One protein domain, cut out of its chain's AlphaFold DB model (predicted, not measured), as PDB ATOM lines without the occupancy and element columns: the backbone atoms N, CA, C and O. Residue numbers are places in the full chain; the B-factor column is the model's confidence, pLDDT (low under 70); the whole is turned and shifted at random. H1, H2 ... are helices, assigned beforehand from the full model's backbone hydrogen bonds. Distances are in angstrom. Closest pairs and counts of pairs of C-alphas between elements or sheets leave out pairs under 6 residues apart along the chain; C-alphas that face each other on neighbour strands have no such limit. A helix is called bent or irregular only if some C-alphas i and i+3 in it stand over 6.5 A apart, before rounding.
ATOM      1  N   LEU A  10      26.653 -31.281  21.240       94.19
ATOM      2  CA  LEU A  10      27.625 -31.681  20.222       94.19
ATOM      3  C   LEU A  10      27.117 -32.815  19.306       94.19
ATOM      4  O   LEU A  10      27.111 -32.608  18.093       94.19
ATOM      5  N   PRO A  11      26.663 -33.980  19.821       94.19
ATOM      6  CA  PRO A  11      26.109 -35.015  18.949       94.19
ATOM      7  C   PRO A  11      24.825 -34.562  18.250       94.19
ATOM      8  O   PRO A  11      24.571 -35.014  17.140       94.19
ATOM      9  N   PHE A  12      24.043 -33.653  18.847       96.19
ATOM     10  CA  PHE A  12      22.866 -33.077  18.195       96.19
ATOM     11  C   PHE A  12      23.239 -32.315  16.916       96.19
ATOM     12  O   PHE A  12      22.690 -32.607  15.857       96.19
ATOM     13  N   PHE A  13      24.197 -31.383  16.983       97.12
ATOM     14  CA  PHE A  13      24.610 -30.606  15.809       97.12
ATOM     15  C   PHE A  13      25.308 -31.463  14.748       97.12
ATOM     16  O   PHE A  13      25.066 -31.265  13.560       97.12
ATOM     17  N   LEU A  14      26.125 -32.441  15.156       97.00
ATOM     18  CA  LEU A  14      26.766 -33.375  14.221       97.00
ATOM     19  C   LEU A  14      25.737 -34.254  13.499       97.00
ATOM     20  O   LEU A  14      25.804 -34.403  12.280       97.00
ATOM     21  N   ALA A  15      24.753 -34.787  14.229       96.69
ATOM     22  CA  ALA A  15      23.677 -35.569  13.633       96.69
ATOM     23  C   ALA A  15      22.794 -34.707  12.720       96.69
ATOM     24  O   ALA A  15      22.431 -35.150  11.634       96.69
ATOM     25  N   LEU A  16      22.503 -33.460  13.104       97.25
ATOM     26  CA  LEU A  16      21.765 -32.523  12.254       97.25
ATOM     27  C   LEU A  16      22.512 -32.244  10.942       97.25
ATOM     28  O   LEU A  16      21.898 -32.295   9.879       97.25
ATOM     29  N   ALA A  17      23.825 -32.008  11.000       97.12
ATOM     30  CA  ALA A  17      24.654 -31.850   9.806       97.12
ATOM     31  C   ALA A  17      24.611 -33.106   8.918       97.12
ATOM     32  O   ALA A  17      24.436 -32.991   7.707       97.12
ATOM     33  N   GLY A  18      24.683 -34.299   9.521       96.25
ATOM     34  CA  GLY A  18      24.537 -35.573   8.812       96.25
ATOM     35  C   GLY A  18      23.183 -35.726   8.110       96.25
ATOM     36  O   GLY A  18      23.142 -36.143   6.953       96.25
ATOM     37  N   ILE A  19      22.081 -35.336   8.764       96.44
ATOM     38  CA  ILE A  19      20.732 -35.341   8.165       96.44
ATOM     39  C   ILE A  19      20.665 -34.380   6.983       96.44
ATOM     40  O   ILE A  19      20.217 -34.780   5.913       96.44
ATOM     41  N   LEU A  20      21.106 -33.132   7.161       95.12
ATOM     42  CA  LEU A  20      21.048 -32.111   6.112       95.12
ATOM     43  C   LEU A  20      21.870 -32.524   4.889       95.12
ATOM     44  O   LEU A  20      21.377 -32.437   3.768       95.12
ATOM     45  N   PHE A  21      23.082 -33.040   5.103       92.81
ATOM     46  CA  PHE A  21      23.929 -33.529   4.019       92.81
ATOM     47  C   PHE A  21      23.320 -34.758   3.323       92.81
ATOM     48  O   PHE A  21      23.331 -34.845   2.095       92.81
ATOM     49  N   SER A  22      22.729 -35.687   4.081       92.31
ATOM     50  CA  SER A  22      22.058 -36.863   3.509       92.31
ATOM     51  C   SER A  22      20.803 -36.481   2.716       92.31
ATOM     52  O   SER A  22      20.578 -37.028   1.642       92.31
ATOM     53  N   LEU A  23      20.010 -35.518   3.202       92.62
ATOM     54  CA  LEU A  23      18.842 -34.986   2.490       92.62
ATOM     55  C   LEU A  23      19.249 -34.275   1.202       92.62
ATOM     56  O   LEU A  23      18.636 -34.517   0.168       92.62
ATOM     57  N   TRP A  24      20.297 -33.448   1.250       90.00
ATOM     58  CA  TRP A  24      20.836 -32.775   0.067       90.00
ATOM     59  C   TRP A  24      21.180 -33.776  -1.041       90.00
ATOM     60  O   TRP A  24      20.775 -33.612  -2.188       90.00
ATOM     61  N   ASN A  25      21.866 -34.867  -0.684       87.50
ATOM     62  CA  ASN A  25      22.210 -35.916  -1.641       87.50
ATOM     63  C   ASN A  25      20.993 -36.744  -2.088       87.50
ATOM     64  O   ASN A  25      20.907 -37.108  -3.257       87.50
ATOM     65  N   ALA A  26      20.031 -37.009  -1.199       85.88
ATOM     66  CA  ALA A  26      18.812 -37.748  -1.538       85.88
ATOM     67  C   ALA A  26      17.908 -37.004  -2.535       85.88
ATOM     68  O   ALA A  26      17.179 -37.648  -3.288       85.88
ATOM     69  N   LEU A  27      17.941 -35.668  -2.529       84.69
ATOM     70  CA  LEU A  27      17.126 -34.819  -3.401       84.69
ATOM     71  C   LEU A  27      17.712 -34.642  -4.814       84.69
ATOM     72  O   LEU A  27      17.023 -34.115  -5.680       84.69
ATOM     73  N   GLY A  28      18.931 -35.131  -5.076       70.44
ATOM     74  CA  GLY A  28      19.526 -35.152  -6.419       70.44
ATOM     75  C   GLY A  28      20.367 -33.926  -6.796       70.44
ATOM     76  O   GLY A  28      20.936 -33.909  -7.882       70.44
ATOM     77  N   ASP A  29      20.540 -32.953  -5.899       60.84
ATOM     78  CA  ASP A  29      21.330 -31.727  -6.140       60.84
ATOM     79  C   ASP A  29      22.852 -31.912  -5.911       60.84
ATOM     80  O   ASP A  29      23.619 -30.954  -5.797       60.84
ATOM     81  N   ALA A  30      23.325 -33.156  -5.796       58.25
ATOM     82  CA  ALA A  30      24.692 -33.474  -5.374       58.25
ATOM     83  C   ALA A  30      25.741 -33.529  -6.497       58.25
ATOM     84  O   ALA A  30      26.924 -33.702  -6.204       58.25
ATOM     85  N   SER A  31      25.353 -33.339  -7.762       57.94
ATOM     86  CA  SER A  31      26.279 -33.363  -8.907       57.94
ATOM     87  C   SER A  31      27.372 -32.288  -8.839       57.94
ATOM     88  O   SER A  31      28.421 -32.452  -9.452       57.94
ATOM     89  N   ALA A  32      27.179 -31.229  -8.046       58.75
ATOM     90  CA  ALA A  32      28.143 -30.140  -7.889       58.75
ATOM     91  C   ALA A  32      29.402 -30.499  -7.066       58.75
ATOM     92  O   ALA A  32      30.392 -29.778  -7.143       58.75
ATOM     93  N   LEU A  33      29.380 -31.580  -6.271       61.66
ATOM     94  CA  LEU A  33      30.512 -32.007  -5.423       61.66
ATOM     95  C   LEU A  33      31.098 -33.369  -5.833       61.66
ATOM     96  O   LEU A  33      32.007 -33.883  -5.176       61.66
ATOM     97  N   CYS A  34      30.588 -33.970  -6.909       67.50
ATOM     98  CA  CYS A  34      31.070 -35.242  -7.434       67.50
ATOM     99  C   CYS A  34      32.386 -35.047  -8.198       67.50
ATOM    100  O   CYS A  34      32.389 -34.957  -9.420       67.50
ATOM    101  N   VAL A  35      33.500 -34.980  -7.467       64.06
ATOM    102  CA  VAL A  35      34.850 -34.892  -8.054       64.06
ATOM    103  C   VAL A  35      35.329 -36.252  -8.591       64.06
ATOM    104  O   VAL A  35      36.218 -36.286  -9.432       64.06
ATOM    105  N   THR A  36      34.724 -37.368  -8.159       66.88
ATOM    106  CA  THR A  36      35.108 -38.723  -8.592       66.88
ATOM    107  C   THR A  36      33.995 -39.514  -9.258       66.88
ATOM    108  O   THR A  36      32.806 -39.329  -8.974       66.88
ATOM    109  N   GLU A  37      34.399 -40.479 -10.090       68.50
ATOM    110  CA  GLU A  37      33.512 -41.474 -10.704       68.50
ATOM    111  C   GLU A  37      32.739 -42.282  -9.650       68.50
ATOM    112  O   GLU A  37      31.557 -42.592  -9.835       68.50
ATOM    113  N   GLY A  38      33.357 -42.529  -8.488       71.75
ATOM    114  CA  GLY A  38      32.710 -43.185  -7.352       71.75
ATOM    115  C   GLY A  38      31.442 -42.464  -6.883       71.75
ATOM    116  O   GLY A  38      30.454 -43.115  -6.545       71.75
ATOM    117  N   CYS A  39      31.389 -41.130  -6.927       76.19
ATOM    118  CA  CYS A  39      30.180 -40.412  -6.524       76.19
ATOM    119  C   CYS A  39      28.981 -40.698  -7.446       76.19
ATOM    120  O   CYS A  39      27.852 -40.782  -6.960       76.19
ATOM    121  N   SER A  40      29.208 -40.918  -8.747       75.44
ATOM    122  CA  SER A  40      28.151 -41.334  -9.683       75.44
ATOM    123  C   SER A  40      27.618 -42.725  -9.326       75.44
ATOM    124  O   SER A  40      26.406 -42.915  -9.197       75.44
ATOM    125  N   LEU A  41      28.523 -43.668  -9.041       78.12
ATOM    126  CA  LEU A  41      28.180 -45.047  -8.687       78.12
ATOM    127  C   LEU A  41      27.326 -45.134  -7.410       78.12
ATOM    128  O   LEU A  41      26.291 -45.797  -7.391       78.12
ATOM    129  N   PHE A  42      27.728 -44.437  -6.344       78.12
ATOM    130  CA  PHE A  42      27.032 -44.508  -5.053       78.12
ATOM    131  C   PHE A  42      25.792 -43.609  -4.966       78.12
ATOM    132  O   PHE A  42      24.956 -43.814  -4.083       78.12
ATOM    133  N   SER A  43      25.614 -42.651  -5.883       74.19
ATOM    134  CA  SER A  43      24.424 -41.787  -5.907       74.19
ATOM    135  C   SER A  43      23.123 -42.563  -6.151       74.19
ATOM    136  O   SER A  43      22.095 -42.247  -5.552       74.19
ATOM    137  N   THR A  44      23.180 -43.616  -6.972       74.81
ATOM    138  CA  THR A  44      22.027 -44.442  -7.369       74.81
ATOM    139  C   THR A  44      21.954 -45.776  -6.624       74.81
ATOM    140  O   THR A  44      21.017 -46.552  -6.825       74.81
ATOM    141  N   TYR A  45      22.911 -46.050  -5.733       79.38
ATOM    142  CA  TYR A  45      22.983 -47.326  -5.036       79.38
ATOM    143  C   TYR A  45      21.835 -47.484  -4.029       79.38
ATOM    144  O   TYR A  45      21.608 -46.644  -3.148       79.38
ATOM    145  N   THR A  46      21.114 -48.599  -4.143       81.31
ATOM    146  CA  THR A  46      20.013 -48.964  -3.247       81.31
ATOM    147  C   THR A  46      20.288 -50.324  -2.618       81.31
ATOM    148  O   THR A  46      20.628 -51.287  -3.301       81.31
ATOM    149  N   LEU A  47      20.129 -50.419  -1.298       73.81
ATOM    150  CA  LEU A  47      20.230 -51.676  -0.564       73.81
ATOM    151  C   LEU A  47      18.819 -52.102  -0.157       73.81
ATOM    152  O   LEU A  47      18.135 -51.379   0.564       73.81
ATOM    153  N   ALA A  48      18.357 -53.253  -0.656       75.94
ATOM    154  CA  ALA A  48      16.986 -53.742  -0.448       75.94
ATOM    155  C   ALA A  48      15.885 -52.722  -0.839       75.94
ATOM    156  O   ALA A  48      14.824 -52.674  -0.221       75.94
ATOM    157  N   GLY A  49      16.145 -51.892  -1.858       77.06
ATOM    158  CA  GLY A  49      15.217 -50.862  -2.345       77.06
ATOM    159  C   GLY A  49      15.246 -49.537  -1.573       77.06
ATOM    160  O   GLY A  49      14.538 -48.606  -1.950       77.06
ATOM    161  N   VAL A  50      16.074 -49.414  -0.530       80.50
ATOM    162  CA  VAL A  50      16.279 -48.158   0.208       80.50
ATOM    163  C   VAL A  50      17.570 -47.503  -0.276       80.50
ATOM    164  O   VAL A  50      18.615 -48.155  -0.325       80.50
ATOM    165  N   SER A  51      17.518 -46.217  -0.642       88.00
ATOM    166  CA  SER A  51      18.737 -45.489  -1.013       88.00
ATOM    167  C   SER A  51      19.646 -45.318   0.201       88.00
ATOM    168  O   SER A  51      19.182 -45.123   1.331       88.00
ATOM    169  N   LEU A  52      20.956 -45.357  -0.036       87.19
ATOM    170  CA  LEU A  52      21.950 -45.164   1.018       87.19
ATOM    171  C   LEU A  52      21.756 -43.817   1.745       87.19
ATOM    172  O   LEU A  52      21.908 -43.729   2.962       87.19
ATOM    173  N   TRP A  53      21.325 -42.786   1.014       90.81
ATOM    174  CA  TRP A  53      21.044 -41.456   1.555       90.81
ATOM    175  C   TRP A  53      19.840 -41.443   2.498       90.81
ATOM    176  O   TRP A  53      19.920 -40.862   3.579       90.81
ATOM    177  N   TRP A  54      18.751 -42.143   2.159       91.88
ATOM    178  CA  TRP A  54      17.606 -42.295   3.064       91.88
ATOM    179  C   TRP A  54      17.972 -43.092   4.319       91.88
ATOM    180  O   TRP A  54      17.509 -42.758   5.413       91.88
ATOM    181  N   ALA A  55      18.853 -44.089   4.192       91.62
ATOM    182  CA  ALA A  55      19.415 -44.785   5.347       91.62
ATOM    183  C   ALA A  55      20.246 -43.837   6.234       91.62
ATOM    184  O   ALA A  55      20.114 -43.880   7.458       91.62
ATOM    185  N   GLY A  56      21.026 -42.929   5.635       92.62
ATOM    186  CA  GLY A  56      21.741 -41.858   6.340       92.62
ATOM    187  C   GLY A  56      20.802 -40.921   7.106       92.62
ATOM    188  O   GLY A  56      20.999 -40.699   8.302       92.62
ATOM    189  N   VAL A  57      19.727 -40.444   6.465       95.31
ATOM    190  CA  VAL A  57      18.693 -39.607   7.108       95.31
ATOM    191  C   VAL A  57      18.068 -40.324   8.304       95.31
ATOM    192  O   VAL A  57      17.965 -39.740   9.383       95.31
ATOM    193  N   ALA A  58      17.685 -41.592   8.145       95.06
ATOM    194  CA  ALA A  58      17.100 -42.379   9.228       95.06
ATOM    195  C   ALA A  58      18.102 -42.624  10.372       95.06
ATOM    196  O   ALA A  58      17.761 -42.454  11.545       95.06
ATOM    197  N   GLY A  59      19.347 -42.979  10.041       95.38
ATOM    198  CA  GLY A  59      20.412 -43.253  11.003       95.38
ATOM    199  C   GLY A  59      20.788 -42.022  11.826       95.38
ATOM    200  O   GLY A  59      20.743 -42.062  13.058       95.38
ATOM    201  N   PHE A  60      21.092 -40.899  11.170       97.25
ATOM    202  CA  PHE A  60      21.363 -39.646  11.872       97.25
ATOM    203  C   PHE A  60      20.117 -39.080  12.555       97.25
ATOM    204  O   PHE A  60      20.243 -38.510  13.635       97.25
ATOM    205  N   GLY A  61      18.917 -39.291  12.007       97.12
ATOM    206  CA  GLY A  61      17.648 -38.958  12.659       97.12
ATOM    207  C   GLY A  61      17.493 -39.656  14.009       97.12
ATOM    208  O   GLY A  61      17.225 -39.004  15.018       97.12
ATOM    209  N   LEU A  62      17.756 -40.965  14.063       97.12
ATOM    210  CA  LEU A  62      17.766 -41.725  15.315       97.12
ATOM    211  C   LEU A  62      18.819 -41.186  16.294       97.12
ATOM    212  O   LEU A  62      18.525 -40.988  17.474       97.12
ATOM    213  N   LEU A  63      20.036 -40.913  15.815       96.81
ATOM    214  CA  LEU A  63      21.101 -40.342  16.645       96.81
ATOM    215  C   LEU A  63      20.744 -38.942  17.154       96.81
ATOM    216  O   LEU A  63      21.050 -38.632  18.299       96.81
ATOM    217  N   LEU A  64      20.065 -38.111  16.369       97.00
ATOM    218  CA  LEU A  64      19.591 -36.798  16.800       97.00
ATOM    219  C   LEU A  64      18.514 -36.934  17.883       97.00
ATOM    220  O   LEU A  64      18.584 -36.259  18.910       97.00
ATOM    221  N   LEU A  65      17.560 -37.853  17.701       96.12
ATOM    222  CA  LEU A  65      16.498 -38.116  18.675       96.12
ATOM    223  C   LEU A  65      17.043 -38.614  20.016       96.12
ATOM    224  O   LEU A  65      16.508 -38.242  21.057       96.12
ATOM    225  N   LEU A  66      18.119 -39.406  20.017       94.56
ATOM    226  CA  LEU A  66      18.789 -39.858  21.242       94.56
ATOM    227  C   LEU A  66      19.548 -38.728  21.965       94.56
ATOM    228  O   LEU A  66      19.740 -38.806  23.184       94.56
ATOM    229  N   ALA A  67      19.939 -37.664  21.252       94.12
ATOM    230  CA  ALA A  67      20.674 -36.528  21.815       94.12
ATOM    231  C   ALA A  67      19.785 -35.628  22.683       94.12
ATOM    232  O   ALA A  67      20.258 -35.066  23.674       94.12
ATOM    233  N   ILE A  68      18.500 -35.507  22.324       92.88
ATOM    234  CA  ILE A  68      17.511 -34.650  22.997       92.88
ATOM    235  C   ILE A  68      17.317 -35.047  24.476       92.88
ATOM    236  O   ILE A  68      17.550 -34.211  25.349       92.88
ATOM    237  N   PRO A  69      16.949 -36.304  24.803       91.69
ATOM    238  CA  PRO A  69      16.799 -36.758  26.186       91.69
ATOM    239  C   PRO A  69      18.139 -37.054  26.881       91.69
ATOM    240  O   PRO A  69      18.149 -37.325  28.082       91.69
ATOM    241  N   GLY A  70      19.259 -37.028  26.149       89.50
ATOM    242  CA  GLY A  70      20.587 -37.295  26.694       89.50
ATOM    243  C   GLY A  70      20.916 -38.777  26.878       89.50
ATOM    244  O   GLY A  70      21.676 -39.120  27.783       89.50
ATOM    245  N   LEU A  71      20.371 -39.680  26.047       91.81
ATOM    246  CA  LEU A  71      20.652 -41.122  26.129       91.81
ATOM    247  C   LEU A  71      22.047 -41.458  25.570       91.81
ATOM    248  O   LEU A  71      22.194 -42.150  24.562       91.81
ATOM    249  N   ALA A  72      23.096 -40.996  26.253       91.31
ATOM    250  CA  ALA A  72      24.471 -41.084  25.772       91.31
ATOM    251  C   ALA A  72      24.942 -42.529  25.524       91.31
ATOM    252  O   ALA A  72      25.625 -42.804  24.540       91.31
ATOM    253  N   ALA A  73      24.567 -43.468  26.401       91.50
ATOM    254  CA  ALA A  73      24.941 -44.875  26.261       91.50
ATOM    255  C   ALA A  73      24.264 -45.541  25.052       91.50
ATOM    256  O   ALA A  73      24.935 -46.238  24.293       91.50
ATOM    257  N   ALA A  74      22.965 -45.294  24.843       93.62
ATOM    258  CA  ALA A  74      22.245 -45.815  23.682       93.62
ATOM    259  C   ALA A  74      22.778 -45.191  22.387       93.62
ATOM    260  O   ALA A  74      23.091 -45.917  21.449       93.62
ATOM    261  N   GLY A  75      22.992 -43.870  22.375       93.88
ATOM    262  CA  GLY A  75      23.610 -43.163  21.253       93.88
ATOM    263  C   GLY A  75      24.995 -43.711  20.906       93.88
ATOM    264  O   GLY A  75      25.290 -43.912  19.734       93.88
ATOM    265  N   MET A  76      25.818 -44.060  21.903       94.25
ATOM    266  CA  MET A  76      27.119 -44.698  21.663       94.25
ATOM    267  C   MET A  76      26.981 -46.076  21.009       94.25
ATOM    268  O   MET A  76      27.755 -46.395  20.109       94.25
ATOM    269  N   VAL A  77      26.035 -46.903  21.463       95.38
ATOM    270  CA  VAL A  77      25.809 -48.237  20.886       95.38
ATOM    271  C   VAL A  77      25.289 -48.112  19.455       95.38
ATOM    272  O   VAL A  77      25.864 -48.722  18.559       95.38
ATOM    273  N   CYS A  78      24.278 -47.271  19.220       96.56
ATOM    274  CA  CYS A  78      23.718 -47.023  17.892       96.56
ATOM    275  C   CYS A  78      24.762 -46.448  16.926       96.56
ATOM    276  O   CYS A  78      24.935 -46.982  15.833       96.56
ATOM    277  N   ALA A  79      25.513 -45.421  17.334       96.25
ATOM    278  CA  ALA A  79      26.574 -44.846  16.505       96.25
ATOM    279  C   ALA A  79      27.722 -45.841  16.283       96.25
ATOM    280  O   ALA A  79      28.317 -45.864  15.215       96.25
ATOM    281  N   GLY A  80      28.016 -46.698  17.267       95.62
ATOM    282  CA  GLY A  80      29.016 -47.755  17.137       95.62
ATOM    283  C   GLY A  80      28.609 -48.846  16.146       95.62
ATOM    284  O   GLY A  80      29.466 -49.335  15.419       95.62
ATOM    285  N   LEU A  81      27.323 -49.209  16.095       96.38
ATOM    286  CA  LEU A  81      26.776 -50.096  15.063       96.38
ATOM    287  C   LEU A  81      26.828 -49.429  13.687       96.38
ATOM    288  O   LEU A  81      27.285 -50.054  12.736       96.38
ATOM    289  N   GLY A  82      26.446 -48.151  13.606       96.06
ATOM    290  CA  GLY A  82      26.597 -47.353  12.391       96.06
ATOM    291  C   GLY A  82      28.039 -47.349  11.886       96.06
ATOM    292  O   GLY A  82      28.266 -47.599  10.714       96.06
ATOM    293  N   LEU A  83      29.021 -47.154  12.772       96.38
ATOM    294  CA  LEU A  83      30.438 -47.148  12.403       96.38
ATOM    295  C   LEU A  83      30.916 -48.508  11.873       96.38
ATOM    296  O   LEU A  83      31.757 -48.558  10.988       96.38
ATOM    297  N   VAL A  84      30.380 -49.618  12.392       96.62
ATOM    298  CA  VAL A  84      30.677 -50.958  11.855       96.62
ATOM    299  C   VAL A  84      30.101 -51.121  10.450       96.62
ATOM    300  O   VAL A  84      30.781 -51.667   9.587       96.62
ATOM    301  N   LEU A  85      28.879 -50.638  10.209       94.88
ATOM    302  CA  LEU A  85      28.289 -50.629   8.868       94.88
ATOM    303  C   LEU A  85      29.090 -49.737   7.913       94.88
ATOM    304  O   LEU A  85      29.326 -50.126   6.774       94.88
ATOM    305  N   ASP A  86      29.569 -48.591   8.390       95.56
ATOM    306  CA  ASP A  86      30.418 -47.688   7.615       95.56
ATOM    307  C   ASP A  86      31.784 -48.313   7.299       95.56
ATOM    308  O   ASP A  86      32.260 -48.189   6.182       95.56
ATOM    309  N   CYS A  87      32.378 -49.101   8.206       96.38
ATOM    310  CA  CYS A  87      33.572 -49.891   7.876       96.38
ATOM    311  C   CYS A  87      33.326 -50.875   6.723       96.38
ATOM    312  O   CYS A  87      34.225 -51.094   5.916       96.38
ATOM    313  N   LEU A  88      32.140 -51.492   6.645       95.06
ATOM    314  CA  LEU A  88      31.791 -52.356   5.511       95.06
ATOM    315  C   LEU A  88      31.662 -51.538   4.225       95.06
ATOM    316  O   LEU A  88      32.108 -51.993   3.178       95.06
ATOM    317  N   LEU A  89      31.091 -50.333   4.310       92.56
ATOM    318  CA  LEU A  89      30.987 -49.422   3.175       92.56
ATOM    319  C   LEU A  89      32.369 -48.965   2.686       92.56
ATOM    320  O   LEU A  89      32.628 -49.062   1.493       92.56
ATOM    321  N   LEU A  90      33.266 -48.559   3.589       94.94
ATOM    322  CA  LEU A  90      34.658 -48.220   3.268       94.94
ATOM    323  C   LEU A  90      35.393 -49.407   2.636       94.94
ATOM    324  O   LEU A  90      36.086 -49.255   1.642       94.94
ATOM    325  N   LEU A  91      35.181 -50.624   3.146       94.88
ATOM    326  CA  LEU A  91      35.767 -51.816   2.535       94.88
ATOM    327  C   LEU A  91      35.258 -52.036   1.103       94.88
ATOM    328  O   LEU A  91      36.036 -52.423   0.238       94.88
ATOM    329  N   VAL A  92      33.971 -51.793   0.840       92.12
ATOM    330  CA  VAL A  92      33.429 -51.842  -0.526       92.12
ATOM    331  C   VAL A  92      34.058 -50.746  -1.387       92.12
ATOM    332  O   VAL A  92      34.526 -51.057  -2.477       92.12
ATOM    333  N   MET A  93      34.133 -49.507  -0.891       91.94
ATOM    334  CA  MET A  93      34.741 -48.372  -1.599       91.94
ATOM    335  C   MET A  93      36.197 -48.646  -1.980       91.94
ATOM    336  O   MET A  93      36.574 -48.381  -3.120       91.94
ATOM    337  N   LEU A  94      36.959 -49.277  -1.087       91.31
ATOM    338  CA  LEU A  94      38.336 -49.693  -1.328       91.31
ATOM    339  C   LEU A  94      38.474 -50.659  -2.518       91.31
ATOM    340  O   LEU A  94      39.484 -50.625  -3.217       91.31
ATOM    341  N   PHE A  95      37.487 -51.531  -2.745       89.12
ATOM    342  CA  PHE A  95      37.496 -52.490  -3.856       89.12
ATOM    343  C   PHE A  95      36.810 -51.983  -5.125       89.12
ATOM    344  O   PHE A  95      37.019 -52.571  -6.185       89.12
ATOM    345  N   THR A  96      35.970 -50.951  -5.034       87.88
ATOM    346  CA  THR A  96      35.207 -50.443  -6.178       87.88
ATOM    347  C   THR A  96      35.738 -49.105  -6.673       87.88
ATOM    348  O   THR A  96      36.299 -49.035  -7.757       87.88
ATOM    349  N   ALA A  97      35.505 -48.047  -5.901       85.00
ATOM    350  CA  ALA A  97      35.851 -46.666  -6.208       85.00
ATOM    351  C   ALA A  97      35.554 -45.810  -4.964       85.00
ATOM    352  O   ALA A  97      34.490 -45.977  -4.351       85.00
ATOM    353  N   PRO A  98      36.429 -44.867  -4.592       87.88
ATOM    354  CA  PRO A  98      36.186 -43.968  -3.481       87.88
ATOM    355  C   PRO A  98      35.129 -42.913  -3.845       87.88
ATOM    356  O   PRO A  98      35.161 -42.247  -4.879       87.88
ATOM    357  N   CYS A  99      34.176 -42.722  -2.938       89.12
ATOM    358  CA  CYS A  99      33.129 -41.708  -3.028       89.12
ATOM    359  C   CYS A  99      33.363 -40.601  -1.996       89.12
ATOM    360  O   CYS A  99      33.241 -40.825  -0.787       89.12
ATOM    361  N   PHE A 100      33.646 -39.386  -2.471       89.31
ATOM    362  CA  PHE A 100      33.898 -38.218  -1.621       89.31
ATOM    363  C   PHE A 100      32.737 -37.921  -0.660       89.31
ATOM    364  O   PHE A 100      32.951 -37.709   0.536       89.31
ATOM    365  N   ASN A 101      31.493 -37.985  -1.146       90.56
ATOM    366  CA  ASN A 101      30.316 -37.714  -0.318       90.56
ATOM    367  C   ASN A 101      30.120 -38.784   0.775       90.56
ATOM    368  O   ASN A 101      29.718 -38.454   1.894       90.56
ATOM    369  N   CYS A 102      30.448 -40.051   0.495       91.69
ATOM    370  CA  CYS A 102      30.424 -41.119   1.498       91.69
ATOM    371  C   CYS A 102      31.485 -40.897   2.586       91.69
ATOM    372  O   CYS A 102      31.172 -41.067   3.761       91.69
ATOM    373  N   LEU A 103      32.688 -40.427   2.231       93.69
ATOM    374  CA  LEU A 103      33.728 -40.081   3.214       93.69
ATOM    375  C   LEU A 103      33.276 -38.952   4.152       93.69
ATOM    376  O   LEU A 103      33.506 -39.026   5.359       93.69
ATOM    377  N   ILE A 104      32.579 -37.933   3.634       93.88
ATOM    378  CA  ILE A 104      32.018 -36.858   4.470       93.88
ATOM    379  C   ILE A 104      31.015 -37.426   5.483       93.88
ATOM    380  O   ILE A 104      31.104 -37.121   6.676       93.88
ATOM    381  N   ILE A 105      30.078 -38.271   5.036       94.31
ATOM    382  CA  ILE A 105      29.100 -38.912   5.929       94.31
ATOM    383  C   ILE A 105      29.786 -39.806   6.963       94.31
ATOM    384  O   ILE A 105      29.474 -39.693   8.154       94.31
ATOM    385  N   GLY A 106      30.726 -40.651   6.536       95.69
ATOM    386  CA  GLY A 106      31.482 -41.529   7.427       95.69
ATOM    387  C   GLY A 106      32.214 -40.732   8.507       95.69
ATOM    388  O   GLY A 106      32.143 -41.063   9.693       95.69
ATOM    389  N   LEU A 107      32.829 -39.601   8.139       97.38
ATOM    390  CA  LEU A 107      33.486 -38.699   9.086       97.38
ATOM    391  C   LEU A 107      32.496 -38.097  10.093       97.38
ATOM    392  O   LEU A 107      32.760 -38.111  11.300       97.38
ATOM    393  N   LEU A 108      31.342 -37.600   9.635       97.38
ATOM    394  CA  LEU A 108      30.294 -37.080  10.524       97.38
ATOM    395  C   LEU A 108      29.804 -38.157  11.504       97.38
ATOM    396  O   LEU A 108      29.600 -37.878  12.692       97.38
ATOM    397  N   LEU A 109      29.665 -39.401  11.042       97.06
ATOM    398  CA  LEU A 109      29.280 -40.539  11.873       97.06
ATOM    399  C   LEU A 109      30.357 -40.880  12.911       97.06
ATOM    400  O   LEU A 109      30.032 -41.058  14.089       97.06
ATOM    401  N   ALA A 110      31.634 -40.899  12.522       97.00
ATOM    402  CA  ALA A 110      32.755 -41.131  13.430       97.00
ATOM    403  C   ALA A 110      32.843 -40.051  14.521       97.00
ATOM    404  O   ALA A 110      32.975 -40.372  15.709       97.00
ATOM    405  N   LEU A 111      32.683 -38.774  14.159       97.00
ATOM    406  CA  LEU A 111      32.625 -37.661  15.116       97.00
ATOM    407  C   LEU A 111      31.417 -37.789  16.059       97.00
ATOM    408  O   LEU A 111      31.531 -37.572  17.274       97.00
ATOM    409  N   THR A 112      30.266 -38.208  15.530       96.56
ATOM    410  CA  THR A 112      29.058 -38.468  16.328       96.56
ATOM    411  C   THR A 112      29.290 -39.618  17.316       96.56
ATOM    412  O   THR A 112      28.973 -39.493  18.499       96.56
ATOM    413  N   PHE A 113      29.944 -40.703  16.896       96.50
ATOM    414  CA  PHE A 113      30.329 -41.804  17.783       96.50
ATOM    415  C   PHE A 113      31.291 -41.352  18.892       96.50
ATOM    416  O   PHE A 113      31.070 -41.668  20.066       96.50
ATOM    417  N   VAL A 114      32.337 -40.589  18.558       95.25
ATOM    418  CA  VAL A 114      33.312 -40.080  19.540       95.25
ATOM    419  C   VAL A 114      32.637 -39.161  20.560       95.25
ATOM    420  O   VAL A 114      32.895 -39.294  21.761       95.25
ATOM    421  N   SER A 115      31.736 -38.279  20.118       94.06
ATOM    422  CA  SER A 115      31.004 -37.373  21.014       94.06
ATOM    423  C   SER A 115      30.049 -38.123  21.954       94.06
ATOM    424  O   SER A 115      30.064 -37.864  23.162       94.06
ATOM    425  N   TYR A 116      29.315 -39.127  21.463       94.31
ATOM    426  CA  TYR A 116      28.500 -40.012  22.305       94.31
ATOM    427  C   TYR A 116      29.336 -40.849  23.279       94.31
ATOM    428  O   TYR A 116      28.978 -40.988  24.453       94.31
ATOM    429  N   ARG A 117      30.488 -41.367  22.830       92.56
ATOM    430  CA  ARG A 117      31.439 -42.101  23.679       92.56
ATOM    431  C   ARG A 117      31.947 -41.227  24.822       92.56
ATOM    432  O   ARG A 117      31.994 -41.684  25.964       92.56
ATOM    433  N   ALA A 118      32.305 -39.978  24.527       90.56
ATOM    434  CA  ALA A 118      32.753 -39.016  25.526       90.56
ATOM    435  C   ALA A 118      31.640 -38.678  26.532       90.56
ATOM    436  O   ALA A 118      31.889 -38.689  27.739       90.56
ATOM    437  N   ALA A 119      30.412 -38.439  26.060       90.62
ATOM    438  CA  ALA A 119      29.262 -38.150  26.916       90.62
ATOM    439  C   ALA A 119      28.940 -39.309  27.876       90.62
ATOM    440  O   ALA A 119      28.856 -39.109  29.085       90.62
ATOM    441  N   ALA A 120      28.868 -40.541  27.374       90.12
ATOM    442  CA  ALA A 120      28.543 -41.695  28.208       90.12
ATOM    443  C   ALA A 120      29.649 -42.034  29.220       90.12
ATOM    444  O   ALA A 120      29.359 -42.482  30.328       90.12
ATOM    445  N   ARG A 121      30.928 -41.817  28.870       87.44
ATOM    446  CA  ARG A 121      32.044 -41.984  29.818       87.44
ATOM    447  C   ARG A 121      31.976 -40.965  30.957       87.44
ATOM    448  O   ARG A 121      32.239 -41.341  32.099       87.44
ATOM    449  N   ARG A 122      31.583 -39.715  30.661       84.88
ATOM    450  CA  ARG A 122      31.341 -38.677  31.680       84.88
ATOM    451  C   ARG A 122      30.210 -39.077  32.623       84.88
ATOM    452  O   ARG A 122      30.383 -38.972  33.833       84.88
ATOM    453  N   ASP A 123      29.104 -39.596  32.091       83.19
ATOM    454  CA  ASP A 123      27.988 -40.070  32.919       83.19
ATOM    455  C   ASP A 123      28.383 -41.266  33.796       83.19
ATOM    456  O   ASP A 123      28.016 -41.327  34.969       83.19
ATOM    457  N   GLN A 124      29.215 -42.172  33.275       82.81
ATOM    458  CA  GLN A 124      29.772 -43.303  34.027       82.81
ATOM    459  C   GLN A 124      30.923 -42.912  34.975       82.81
ATOM    460  O   GLN A 124      31.487 -43.792  35.623       82.81
ATOM    461  N   ARG A 125      31.299 -41.621  35.048       80.75
ATOM    462  CA  ARG A 125      32.442 -41.092  35.824       80.75
ATOM    463  C   ARG A 125      33.748 -41.863  35.599       80.75
ATOM    464  O   ARG A 125      34.586 -41.952  36.493       80.75
ATOM    465  N   ARG A 126      33.923 -42.444  34.411       76.44
ATOM    466  CA  ARG A 126      35.152 -43.162  34.067       76.44
ATOM    467  C   ARG A 126      36.245 -42.147  33.729       76.44
ATOM    468  O   ARG A 126      35.948 -41.179  33.021       76.44
ATOM    469  N   PRO A 127      37.489 -42.349  34.198       73.69
ATOM    470  CA  PRO A 127      38.602 -41.496  33.811       73.69
ATOM    471  C   PRO A 127      38.746 -41.478  32.287       73.69
ATOM    472  O   PRO A 127      38.410 -42.447  31.596       73.69
ATOM    473  N   ALA A 128      39.206 -40.344  31.763       66.69
ATOM    474  CA  ALA A 128      39.458 -40.178  30.343       66.69
ATOM    475  C   ALA A 128      40.651 -41.051  29.935       66.69
ATOM    476  O   ALA A 128      41.793 -40.613  29.952       66.69
ATOM    477  N   ASP A 129      40.381 -42.308  29.600       69.88
ATOM    478  CA  ASP A 129      41.368 -43.161  28.958       69.88
ATOM    479  C   ASP A 129      41.497 -42.748  27.482       69.88
ATOM    480  O   ASP A 129      40.499 -42.736  26.745       69.88
ATOM    481  N   GLY A 130      42.718 -42.388  27.078       69.38
ATOM    482  CA  GLY A 130      43.080 -41.980  25.721       69.38
ATOM    483  C   GLY A 130      43.016 -43.112  24.692       69.38
ATOM    484  O   GLY A 130      43.180 -42.855  23.502       69.38
ATOM    485  N   SER A 131      42.737 -44.349  25.113       80.19
ATOM    486  CA  SER A 131      42.618 -45.494  24.210       80.19
ATOM    487  C   SER A 131      41.532 -45.302  23.135       80.19
ATOM    488  O   SER A 131      40.339 -45.045  23.399       80.19
ATOM    489  N   LEU A 132      41.950 -45.439  21.874       83.38
ATOM    490  CA  LEU A 132      41.047 -45.526  20.730       83.38
ATOM    491  C   LEU A 132      40.238 -46.825  20.830       83.38
ATOM    492  O   LEU A 132      40.738 -47.867  21.246       83.38
ATOM    493  N   SER A 133      38.945 -46.758  20.503       88.69
ATOM    494  CA  SER A 133      38.133 -47.976  20.420       88.69
ATOM    495  C   SER A 133      38.638 -48.813  19.242       88.69
ATOM    496  O   SER A 133      38.854 -48.220  18.190       88.69
ATOM    497  N   PRO A 134      38.742 -50.152  19.347       90.75
ATOM    498  CA  PRO A 134      39.210 -50.985  18.236       90.75
ATOM    499  C   PRO A 134      38.397 -50.760  16.953       90.75
ATOM    500  O   PRO A 134      38.966 -50.666  15.874       90.75
ATOM    501  N   ARG A 135      37.076 -50.559  17.080       92.31
ATOM    502  CA  ARG A 135      36.192 -50.201  15.957       92.31
ATOM    503  C   ARG A 135      36.600 -48.890  15.281       92.31
ATOM    504  O   ARG A 135      36.635 -48.820  14.064       92.31
ATOM    505  N   LEU A 136      36.934 -47.874  16.078       93.88
ATOM    506  CA  LEU A 136      37.375 -46.575  15.576       93.88
ATOM    507  C   LEU A 136      38.768 -46.666  14.945       93.88
ATOM    508  O   LEU A 136      39.011 -46.014  13.943       93.88
ATOM    509  N   THR A 137      39.669 -47.483  15.492       95.12
ATOM    510  CA  THR A 137      40.998 -47.706  14.908       95.12
ATOM    511  C   THR A 137      40.907 -48.345  13.524       95.12
ATOM    512  O   THR A 137      41.545 -47.857  12.597       95.12
ATOM    513  N   VAL A 138      40.090 -49.395  13.372       96.19
ATOM    514  CA  VAL A 138      39.852 -50.034  12.064       96.19
ATOM    515  C   VAL A 138      39.231 -49.039  11.085       96.19
ATOM    516  O   VAL A 138      39.700 -48.929   9.958       96.19
ATOM    517  N   TRP A 139      38.232 -48.275  11.534       97.44
ATOM    518  CA  TRP A 139      37.603 -47.241  10.717       97.44
ATOM    519  C   TRP A 139      38.604 -46.178  10.244       97.44
ATOM    520  O   TRP A 139      38.652 -45.885   9.058       97.44
ATOM    521  N   ILE A 140      39.451 -45.648  11.141       96.94
ATOM    522  CA  ILE A 140      40.478 -44.648  10.795       96.94
ATOM    523  C   ILE A 140      41.435 -45.201   9.734       96.94
ATOM    524  O   ILE A 140      41.775 -44.483   8.800       96.94
ATOM    525  N   LEU A 141      41.872 -46.457   9.876       96.50
ATOM    526  CA  LEU A 141      42.772 -47.083   8.910       96.50
ATOM    527  C   LEU A 141      42.130 -47.140   7.519       96.50
ATOM    528  O   LEU A 141      42.742 -46.680   6.563       96.50
ATOM    529  N   LEU A 142      40.905 -47.669   7.427       96.75
ATOM    530  CA  LEU A 142      40.170 -47.759   6.161       96.75
ATOM    531  C   LEU A 142      39.953 -46.368   5.558       96.75
ATOM    532  O   LEU A 142      40.360 -46.119   4.430       96.75
ATOM    533  N   PHE A 143      39.457 -45.427   6.363       96.38
ATOM    534  CA  PHE A 143      39.207 -44.051   5.945       96.38
ATOM    535  C   PHE A 143      40.458 -43.370   5.372       96.38
ATOM    536  O   PHE A 143      40.374 -42.685   4.358       96.38
ATOM    537  N   ILE A 144      41.631 -43.557   5.990       96.06
ATOM    538  CA  ILE A 144      42.893 -42.996   5.484       96.06
ATOM    539  C   ILE A 144      43.259 -43.598   4.125       96.06
ATOM    540  O   ILE A 144      43.713 -42.866   3.246       96.06
ATOM    541  N   VAL A 145      43.076 -44.908   3.949       94.81
ATOM    542  CA  VAL A 145      43.364 -45.575   2.674       94.81
ATOM    543  C   VAL A 145      42.420 -45.062   1.585       94.81
ATOM    544  O   VAL A 145      42.906 -44.639   0.539       94.81
ATOM    545  N   ASP A 146      41.112 -44.993   1.847       93.44
ATOM    546  CA  ASP A 146      40.126 -44.467   0.893       93.44
ATOM    547  C   ASP A 146      40.379 -42.996   0.533       93.44
ATOM    548  O   ASP A 146      40.303 -42.623  -0.636       93.44
ATOM    549  N   VAL A 147      40.743 -42.151   1.509       92.56
ATOM    550  CA  VAL A 147      41.161 -40.761   1.249       92.56
ATOM    551  C   VAL A 147      42.424 -40.716   0.386       92.56
ATOM    552  O   VAL A 147      42.541 -39.848  -0.475       92.56
ATOM    553  N   GLY A 148      43.364 -41.644   0.581       87.88
ATOM    554  CA  GLY A 148      44.556 -41.774  -0.256       87.88
ATOM    555  C   GLY A 148      44.231 -42.174  -1.698       87.88
ATOM    556  O   GLY A 148      44.772 -41.579  -2.631       87.88
ATOM    557  N   CYS A 149      43.320 -43.131  -1.887       85.81
ATOM    558  CA  CYS A 149      42.817 -43.530  -3.204       85.81
ATOM    559  C   CYS A 149      42.094 -42.371  -3.899       85.81
ATOM    560  O   CYS A 149      42.410 -42.046  -5.042       85.81
ATOM    561  N   LEU A 150      41.211 -41.679  -3.175       86.75
ATOM    562  CA  LEU A 150      40.530 -40.478  -3.651       86.75
ATOM    563  C   LEU A 150      41.527 -39.389  -4.069       86.75
ATOM    564  O   LEU A 150      41.394 -38.783  -5.130       86.75
ATOM    565  N   ALA A 151      42.542 -39.142  -3.238       82.88
ATOM    566  CA  ALA A 151      43.574 -38.165  -3.544       82.88
ATOM    567  C   ALA A 151      44.306 -38.543  -4.836       82.88
ATOM    568  O   ALA A 151      44.495 -37.681  -5.687       82.88
ATOM    569  N   ARG A 152      44.660 -39.820  -5.027       80.25
ATOM    570  CA  ARG A 152      45.294 -40.298  -6.264       80.25
ATOM    571  C   ARG A 152      44.438 -40.013  -7.501       80.25
ATOM    572  O   ARG A 152      44.997 -39.557  -8.491       80.25
ATOM    573  N   GLU A 153      43.128 -40.247  -7.442       74.88
ATOM    574  CA  GLU A 153      42.212 -39.964  -8.562       74.88
ATOM    575  C   GLU A 153      42.098 -38.466  -8.867       74.88
ATOM    576  O   GLU A 153      42.048 -38.073 -10.025       74.88
ATOM    577  N   SER A 154      42.110 -37.614  -7.839       71.12
ATOM    578  CA  SER A 154      41.978 -36.156  -8.003       71.12
ATOM    579  C   SER A 154      43.253 -35.438  -8.474       71.12
ATOM    580  O   SER A 154      43.254 -34.222  -8.660       71.12
ATOM    581  N   LEU A 155      44.372 -36.152  -8.588       75.69
ATOM    582  CA  LEU A 155      45.685 -35.563  -8.812       75.69
ATOM    583  C   LEU A 155      46.113 -35.702 -10.278       75.69
ATOM    584  O   LEU A 155      46.839 -36.631 -10.625       75.69
TER     585      LEU A 155
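AT A GLANCE: This is residues 10 to 155 of the 371 residues of an uncharacterized protein of Desulfovibrionaceae bacterium (UniProt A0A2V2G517). This is a long bundle of five helices running up and down: H5 and H6 form the middle, the side-by-side pair H1 and H4 covers one side, and H7 packs on the other side. The short helices H2 and H3 lie at one end of the bundle. The printed part has 146 residues and seven named helices, H1 to H7 in chain order, with no named strand; its class is all helix. It is compact, with a radius of gyration of the C-alphas of 15.5 A, and elongated, spanning 47 by 29 by 26 A.

HOW THE PARTS SIT: Start at H5, residues 72 to 96, the longest helix by residues, with 25. It touches H6, residues 100 to 123, opposite ways at a shallow tilt of 26 degrees; their closest C-alphas, of Ala 72 and Ala 120, are 4.8 A apart, and the two form a helical hairpin. H5 also touches H7, residues 134 to 153, the same way at a steep tilt of 37 degrees, only just past shallow; the closest C-alphas, of Cys 87 and Trp 139, are 5.6 A apart. With residues 72 to 82 alone, H5 touches H4, residues 52 to 67, closest at the C-alphas of Gly 75 and Leu 66, 5.8 A. H4 touches H1, residues 10 to 26, opposite ways at a shallow tilt of 21 degrees, with the C-alphas of Val 57 and Ile 19 closest at 4.8 A. The hub is H6: with residues 105 to 116 alone it touches H1, closest at the C-alphas of Thr 112 and Pro 11, 5.2 A. H6 and H3, residues 37 to 43, only just touch, with 3 pairs of C-alphas within 8 A; the closest are those of Phe 100 and Cys 39, 6.5 A. H2, residues 29 to 33, is near H3; it is irregular, with C-alphas 29 and 32 7.2 A apart. In H1, H3, H4, H5, H6 and H7 every O i to N i+4 pair is within hydrogen-bond range; H2 has 0 of 1, and 1 of 2 O i to N i+3 pairs.

IN THESE COORDINATES: Find C-alpha 72 at (24.471, -41.084, 25.772); from there H5 runs 35.0 A to C-alpha 96 at (35.207, -50.443, -6.178). H6 is 35.1 A long, H7 29.1 A, H1 24.2 A and H4 22.6 A. H7 ends at C-alpha 153, at (42.212, -39.964, -8.562).

THE WHOLE: The C-alphas farthest apart, of Arg 125 and Leu 155, are 46.9 A apart. The printed part has no cut, and no link is long. Confidence is under 70 at residues 29 to 37 and 128 to 130.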